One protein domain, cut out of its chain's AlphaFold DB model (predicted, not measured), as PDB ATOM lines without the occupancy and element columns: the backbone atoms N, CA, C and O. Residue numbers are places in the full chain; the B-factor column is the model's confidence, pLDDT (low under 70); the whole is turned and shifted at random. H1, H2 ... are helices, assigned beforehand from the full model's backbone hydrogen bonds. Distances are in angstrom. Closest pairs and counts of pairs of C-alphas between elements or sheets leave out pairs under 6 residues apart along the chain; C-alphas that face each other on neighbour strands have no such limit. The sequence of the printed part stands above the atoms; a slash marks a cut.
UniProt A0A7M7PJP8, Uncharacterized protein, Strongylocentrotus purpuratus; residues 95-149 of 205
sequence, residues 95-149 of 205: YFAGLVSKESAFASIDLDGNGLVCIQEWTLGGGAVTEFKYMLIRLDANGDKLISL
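What this domain is: This is residues 95 to 149 of the 205 residues of an uncharacterized protein of Strongylocentrotus purpuratus (UniProt A0A7M7PJP8). Two helices, H2 and H3, meet at a steep angle, and two loop stretches beside them come together in a short strand-like pairing, residues 116 to 117 with residues 147 to 148; the short helix H1 lies off to another side, apart from both helices. The printed part has 55 residues with three named helices, H1, H2 and H3 in that order, and no named strand. The class is all helix, though the helices hold 22 of the 55 residues, under half. The whole is compact, with a radius of gyration of the C-alphas of 10.7 A, and rounded, spanning 27 by 23 by 21 A.

How they stand to each other: Start at Tyr 95 and go on to H1, residues 102 to 106, which touches no helix. Beyond residues 107 to 118 look for H2, residues 119 to 124, which is apart from H1. Next comes H3, residues 129 to 139, which touches H2; their closest C-alphas, of Ile 119 and Phe 132, are 6.7 A apart. H2 and H3 stand at a steep tilt of 48 degrees and run opposite ways. H1 and H3 are apart. Near the end of the printed part, residues 147 to 148 pair antiparallel with residues 116 to 117. Every O i to N i+4 pair is within hydrogen-bond range in H1 and H2; in H3, 6 of 7 are.

Where its parts are: Find C-alpha 102 at (34.310, 47.144, 34.555); from there H1 runs to C-alpha 106. H2 begins at C-alpha 119, at (41.508, 51.959, 50.511), and is 8.6 A long from first to last C-alpha. H3, the longest helix, runs 15.1 A from C-alpha 129 to C-alpha 139 at (47.545, 47.139, 39.270).

The domain as a whole: The two C-alphas farthest apart, of Leu 99 and Gly 143, are 29.1 A apart. The printed part has no cut. The link from H1 to H2 is long, and that from H2 to H3 is tight. The mean pLDDT of the printed part is 87.5, and no printed residue is under 70.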
ATOM      1  N   TYR A  95      32.501  41.438  38.542       82.56
ATOM      2  CA  TYR A  95      33.325  41.868  37.413       82.56
ATOM      3  C   TYR A  95      34.366  40.811  37.036       82.56
ATOM      4  O   TYR A  95      34.453  40.431  35.871       82.56
ATOM      5  N   PHE A  96      35.088  40.263  38.017       76.88
ATOM      6  CA  PHE A  96      36.030  39.166  37.768       76.88
ATOM      7  C   PHE A  96      35.341  37.886  37.269       76.88
ATOM      8  O   PHE A  96      35.951  37.113  36.535       76.88
ATOM      9  N   ALA A  97      34.065  37.683  37.604       82.75
ATOM     10  CA  ALA A  97      33.231  36.615  37.052       82.75
ATOM     11  C   ALA A  97      32.645  36.933  35.657       82.75
ATOM     12  O   ALA A  97      31.932  36.104  35.095       82.75
ATOM     13  N   GLY A  98      32.910  38.121  35.098       80.88
ATOM     14  CA  GLY A  98      32.387  38.563  33.800       80.88
ATOM     15  C   GLY A  98      30.885  38.871  33.791       80.88
ATOM     16  O   GLY A  98      30.282  38.933  32.723       80.88
ATOM     17  N   LEU A  99      30.267  39.035  34.965       81.06
ATOM     18  CA  LEU A  99      28.822  39.248  35.115       81.06
ATOM     19  C   LEU A  99      28.413  40.720  35.005       81.06
ATOM     20  O   LEU A  99      27.259  41.015  34.702       81.06
ATOM     21  N   VAL A 100      29.336  41.642  35.276       85.31
ATOM     22  CA  VAL A 100      29.119  43.091  35.161       85.31
ATOM     23  C   VAL A 100      30.266  43.730  34.387       85.31
ATOM     24  O   VAL A 100      31.364  43.174  34.320       85.31
ATOM     25  N   SER A 101      30.015  44.900  33.796       85.75
ATOM     26  CA  SER A 101      31.070  45.667  33.134       85.75
ATOM     27  C   SER A 101      32.058  46.230  34.159       85.75
ATOM     28  O   SER A 101      31.724  46.393  35.340       85.75
ATOM     29  N   LYS A 102      33.273  46.552  33.701       84.25
ATOM     30  CA  LYS A 102      34.310  47.144  34.555       84.25
ATOM     31  C   LYS A 102      33.799  48.429  35.201       84.25
ATOM     32  O   LYS A 102      33.926  48.607  36.403       84.25
ATOM     33  N   GLU A 103      33.184  49.287  34.398       86.50
ATOM     34  CA  GLU A 103      32.690  50.608  34.780       86.50
ATOM     35  C   GLU A 103      31.609  50.495  35.855       86.50
ATOM     36  O   GLU A 103      31.608  51.266  36.808       86.50
ATOM     37  N   SER A 104      30.728  49.494  35.748       86.00
ATOM     38  CA  SER A 104      29.683  49.256  36.745       86.00
ATOM     39  C   SER A 104      30.248  48.787  38.083       86.00
ATOM     40  O   SER A 104      29.722  49.172  39.124       86.00
ATOM     41  N   ALA A 105      31.279  47.942  38.072       86.06
ATOM     42  CA  ALA A 105      31.933  47.521  39.305       86.06
ATOM     43  C   ALA A 105      32.764  48.652  39.914       86.06
ATOM     44  O   ALA A 105      32.761  48.834  41.127       86.06
ATOM     45  N   PHE A 106      33.414  49.453  39.077       87.88
ATOM     46  CA  PHE A 106      34.177  50.611  39.520       87.88
ATOM     47  C   PHE A 106      33.279  51.654  40.182       87.88
ATOM     48  O   PHE A 106      33.517  52.022  41.324       87.88
ATOM     49  N   ALA A 107      32.171  52.013  39.531       88.44
ATOM     50  CA  ALA A 107      31.181  52.952  40.057       88.44
ATOM     51  C   ALA A 107      30.497  52.476  41.351       88.44
ATOM     52  O   ALA A 107      29.844  53.265  42.025       88.44
ATOM     53  N   SER A 108      30.596  51.186  41.691       87.19
ATOM     54  CA  SER A 108      30.074  50.669  42.961       87.19
ATOM     55  C   SER A 108      31.010  50.905  44.149       87.19
ATOM     56  O   SER A 108      30.562  50.824  45.290       87.19
ATOM     57  N   ILE A 109      32.293  51.175  43.885       87.94
ATOM     58  CA  ILE A 109      33.318  51.396  44.910       87.94
ATOM     59  C   ILE A 109      33.819  52.837  44.887       87.94
ATOM     60  O   ILE A 109      34.088  53.365  45.951       87.94
ATOM     61  N   ASP A 110      33.929  53.472  43.723       91.38
ATOM     62  CA  ASP A 110      34.251  54.896  43.570       91.38
ATOM     63  C   ASP A 110      33.078  55.741  44.102       91.38
ATOM     64  O   ASP A 110      32.094  55.988  43.400       91.38
ATOM     65  N   LEU A 111      33.127  56.072  45.397       88.31
ATOM     66  CA  LEU A 111      32.021  56.707  46.120       88.31
ATOM     67  C   LEU A 111      32.047  58.223  45.957       88.31
ATOM     68  O   LEU A 111      30.993  58.861  46.029       88.31
ATOM     69  N   ASP A 112      33.235  58.799  45.787       88.38
ATOM     70  CA  ASP A 112      33.403  60.232  45.571       88.38
ATOM     71  C   ASP A 112      33.342  60.622  44.079       88.38
ATOM     72  O   ASP A 112      33.140  61.799  43.763       88.38
ATOM     73  N   GLY A 113      33.409  59.640  43.172       88.25
ATOM     74  CA  GLY A 113      33.286  59.824  41.730       88.25
ATOM     75  C   GLY A 113      34.529  60.446  41.098       88.25
ATOM     76  O   GLY A 113      34.427  61.063  40.032       88.25
ATOM     77  N   ASN A 114      35.685  60.347  41.756       89.19
ATOM     78  CA  ASN A 114      36.940  60.919  41.281       89.19
ATOM     79  C   ASN A 114      37.630  60.037  40.209       89.19
ATOM     80  O   ASN A 114      38.615  60.470  39.604       89.19
ATOM     81  N   GLY A 115      37.111  58.830  39.942       89.31
ATOM     82  CA  GLY A 115      37.662  57.876  38.975       89.31
ATOM     83  C   GLY A 115      38.842  57.040  39.490       89.31
ATOM     84  O   GLY A 115      39.494  56.350  38.696       89.31
ATOM     85  N   LEU A 116      39.115  57.085  40.794       91.69
ATOM     86  CA  LEU A 116      40.202  56.423  41.509       91.69
ATOM     87  C   LEU A 116      39.644  55.746  42.763       91.69
ATOM     88  O   LEU A 116      39.033  56.379  43.608       91.69
ATOM     89  N   VAL A 117      39.927  54.461  42.939       91.19
ATOM     90  CA  VAL A 117      39.534  53.740  44.151       91.19
ATOM     91  C   VAL A 117      40.639  53.837  45.191       91.19
ATOM     92  O   VAL A 117      41.757  53.355  44.977       91.19
ATOM     93  N   CYS A 118      40.305  54.389  46.355       92.50
ATOM     94  CA  CYS A 118      41.169  54.374  47.530       92.50
ATOM     95  C   CYS A 118      40.832  53.226  48.503       92.50
ATOM     96  O   CYS A 118      39.792  52.567  48.435       92.50
ATOM     97  N   ILE A 119      41.711  52.995  49.483       91.50
ATOM     98  CA  ILE A 119      41.508  51.959  50.511       91.50
ATOM     99  C   ILE A 119      40.237  52.182  51.350       91.50
ATOM    100  O   ILE A 119      39.616  51.228  51.825       91.50
ATOM    101  N   GLN A 120      39.844  53.439  51.554       92.31
ATOM    102  CA  GLN A 120      38.671  53.778  52.352       92.31
ATOM    103  C   GLN A 120      37.393  53.363  51.622       92.31
ATOM    104  O   GLN A 120      36.550  52.676  52.186       92.31
ATOM    105  N   GLU A 121      37.297  53.689  50.344       91.56
ATOM    106  CA  GLU A 121      36.207  53.274  49.465       91.56
ATOM    107  C   GLU A 121      36.115  51.756  49.329       91.56
ATOM    108  O   GLU A 121      35.042  51.168  49.465       91.56
ATOM    109  N   TRP A 122      37.264  51.098  49.179       90.12
ATOM    110  CA  TRP A 122      37.340  49.644  49.141       90.12
ATOM    111  C   TRP A 122      36.777  48.982  50.405       90.12
ATOM    112  O   TRP A 122      36.014  48.016  50.328       90.12
ATOM    113  N   THR A 123      37.144  49.500  51.578       89.62
ATOM    114  CA  THR A 123      36.677  48.959  52.862       89.62
ATOM    115  C   THR A 123      35.204  49.267  53.120       89.62
ATOM    116  O   THR A 123      34.494  48.407  53.646       89.62
ATOM    117  N   LEU A 124      34.712  50.429  52.679       88.00
ATOM    118  CA  LEU A 124      33.284  50.770  52.696       88.00
ATOM    119  C   LEU A 124      32.457  49.853  51.784       88.00
ATOM    120  O   LEU A 124      31.353  49.465  52.157       88.00
ATOM    121  N   GLY A 125      33.017  49.420  50.650       83.44
ATOM    122  CA  GLY A 125      32.440  48.389  49.780       83.44
ATOM    123  C   GLY A 125      32.465  46.965  50.362       83.44
ATOM    124  O   GLY A 125      32.079  46.014  49.683       83.44
ATOM    125  N   GLY A 126      32.937  46.784  51.602       83.88
ATOM    126  CA  GLY A 126      33.049  45.481  52.266       83.88
ATOM    127  C   GLY A 126      34.322  44.703  51.921       83.88
ATOM    128  O   GLY A 126      34.451  43.532  52.290       83.88
ATOM    129  N   GLY A 127      35.266  45.340  51.228       86.88
ATOM    130  CA  GLY A 127      36.556  44.766  50.884       86.88
ATOM    131  C   GLY A 127      37.530  44.731  52.063       86.88
ATOM    132  O   GLY A 127      37.593  45.641  52.888       86.88
ATOM    133  N   ALA A 128      38.343  43.684  52.148       88.44
ATOM    134  CA  ALA A 128      39.419  43.583  53.120       88.44
ATOM    135  C   ALA A 128      40.652  44.381  52.677       88.44
ATOM    136  O   ALA A 128      41.012  44.431  51.499       88.44
ATOM    137  N   VAL A 129      41.342  44.969  53.657       88.69
ATOM    138  CA  VAL A 129      42.564  45.761  53.441       88.69
ATOM    139  C   VAL A 129      43.688  44.920  52.832       88.69
ATOM    140  O   VAL A 129      44.479  45.416  52.031       88.69
ATOM    141  N   THR A 130      43.780  43.647  53.216       88.44
ATOM    142  CA  THR A 130      44.745  42.689  52.665       88.44
ATOM    143  C   THR A 130      44.556  42.511  51.161       88.44
ATOM    144  O   THR A 130      45.525  42.583  50.410       88.44
ATOM    145  N   GLU A 131      43.314  42.385  50.709       88.06
ATOM    146  CA  GLU A 131      42.953  42.191  49.308       88.06
ATOM    147  C   GLU A 131      43.246  43.444  48.492       88.06
ATOM    148  O   GLU A 131      43.837  43.341  47.418       88.06
ATOM    149  N   PHE A 132      42.959  44.627  49.040       89.50
ATOM    150  CA  PHE A 132      43.343  45.881  48.396       89.50
ATOM    151  C   PHE A 132      44.861  45.985  48.207       89.50
ATOM    152  O   PHE A 132      45.330  46.324  47.126       89.50
ATOM    153  N   LYS A 133      45.654  45.617  49.225       88.94
ATOM    154  CA  LYS A 133      47.125  45.598  49.115       88.94
ATOM    155  C   LYS A 133      47.609  44.648  48.022       88.94
ATOM    156  O   LYS A 133      48.532  44.991  47.290       88.94
ATOM    157  N   TYR A 134      46.997  43.470  47.892       86.50
ATOM    158  CA  TYR A 134      47.329  42.545  46.807       86.50
ATOM    159  C   TYR A 134      46.972  43.102  45.428       86.50
ATOM    160  O   TYR A 134      47.689  42.820  44.468       86.50
ATOM    161  N   MET A 135      45.899  43.885  45.325       85.12
ATOM    162  CA  MET A 135      45.534  44.562  44.085       85.12
ATOM    163  C   MET A 135      46.503  45.687  43.736       85.12
ATOM    164  O   MET A 135      46.958  45.720  42.598       85.12
ATOM    165  N   LEU A 136      46.892  46.528  44.698       88.81
ATOM    166  CA  LEU A 136      47.886  47.583  44.473       88.81
ATOM    167  C   LEU A 136      49.188  47.010  43.907       88.81
ATOM    168  O   LEU A 136      49.633  47.435  42.855       88.81
ATOM    169  N   ILE A 137      49.733  45.949  44.511       86.50
ATOM    170  CA  ILE A 137      50.975  45.305  44.030       86.50
ATOM    171  C   ILE A 137      50.903  44.903  42.543       86.50
ATOM    172  O   ILE A 137      51.936  44.776  41.888       86.50
ATOM    173  N   ARG A 138      49.702  44.651  42.016       82.62
ATOM    174  CA  ARG A 138      49.493  44.152  40.653       82.62
ATOM    175  C   ARG A 138      49.037  45.218  39.665       82.62
ATOM    176  O   ARG A 138      49.305  45.050  38.480       82.62
ATOM    177  N   LEU A 139      48.288  46.214  40.126       86.25
ATOM    178  CA  LEU A 139      47.545  47.139  39.270       86.25
ATOM    179  C   LEU A 139      48.024  48.587  39.400       86.25
ATOM    180  O   LEU A 139      47.919  49.312  38.422       86.25
ATOM    181  N   ASP A 140      48.560  48.982  40.559       88.44
ATOM    182  CA  ASP A 140      49.091  50.329  40.806       88.44
ATOM    183  C   ASP A 140      50.421  50.490  40.054       88.44
ATOM    184  O   ASP A 140      51.496  50.117  40.535       88.44
ATOM    185  N   ALA A 141      50.331  50.953  38.808       85.56
ATOM    186  CA  ALA A 141      51.477  51.067  37.916       85.56
ATOM    187  C   ALA A 141      52.231  52.384  38.132       85.56
ATOM    188  O   ALA A 141      53.430  52.465  37.853       85.56
ATOM    189  N   ASN A 142      51.531  53.416  38.607       87.25
ATOM    190  CA  ASN A 142      52.082  54.747  38.842       87.25
ATOM    191  C   ASN A 142      52.611  54.936  40.284       87.25
ATOM    192  O   ASN A 142      53.361  55.883  40.532       87.25
ATOM    193  N   GLY A 143      52.298  54.019  41.203       87.62
ATOM    194  CA  GLY A 143      52.733  54.023  42.598       87.62
ATOM    195  C   GLY A 143      51.971  55.010  43.486       87.62
ATOM    196  O   GLY A 143      52.496  55.398  44.538       87.62
ATOM    197  N   ASP A 144      50.783  55.461  43.076       90.81
ATOM    198  CA  ASP A 144      49.996  56.461  43.805       90.81
ATOM    199  C   ASP A 144      49.148  55.867  44.944       90.81
ATOM    200  O   ASP A 144      48.571  56.613  45.742       90.81
ATOM    201  N   LYS A 145      49.169  54.534  45.104       90.75
ATOM    202  CA  LYS A 145      48.394  53.759  46.090       90.75
ATOM    203  C   LYS A 145      46.886  53.835  45.881       90.75
ATOM    204  O   LYS A 145      46.122  53.507  46.799       90.75
ATOM    205  N   LEU A 146      46.469  54.254  44.699       90.81
ATOM    206  CA  LEU A 146      45.106  54.238  44.223       90.81
ATOM    207  C   LEU A 146      45.025  53.246  43.064       90.81
ATOM    208  O   LEU A 146      46.018  52.707  42.581       90.81
ATOM    209  N   ILE A 147      43.802  52.915  42.681       89.81
ATOM    210  CA  ILE A 147      43.560  52.098  41.499       89.81
ATOM    211  C   ILE A 147      42.676  52.927  40.598       89.81
ATOM    212  O   ILE A 147      41.574  53.268  41.008       89.81
ATOM    213  N   SER A 148      43.132  53.243  39.392       90.69
ATOM    214  CA  SER A 148      42.314  53.902  38.374       90.69
ATOM    215  C   SER A 148      41.506  52.902  37.541       90.69
ATOM    216  O   SER A 148      41.811  51.708  37.456       90.69
ATOM    217  N   LEU A 149      40.477  53.390  36.842       85.25
ATOM    218  CA  LEU A 149      39.690  52.568  35.910       85.25
ATOM    219  C   LEU A 149      40.564  51.936  34.803       85.25
ATOM    220  O   LEU A 149      40.302  50.818  34.334       85.25
TER     221      LEU A 149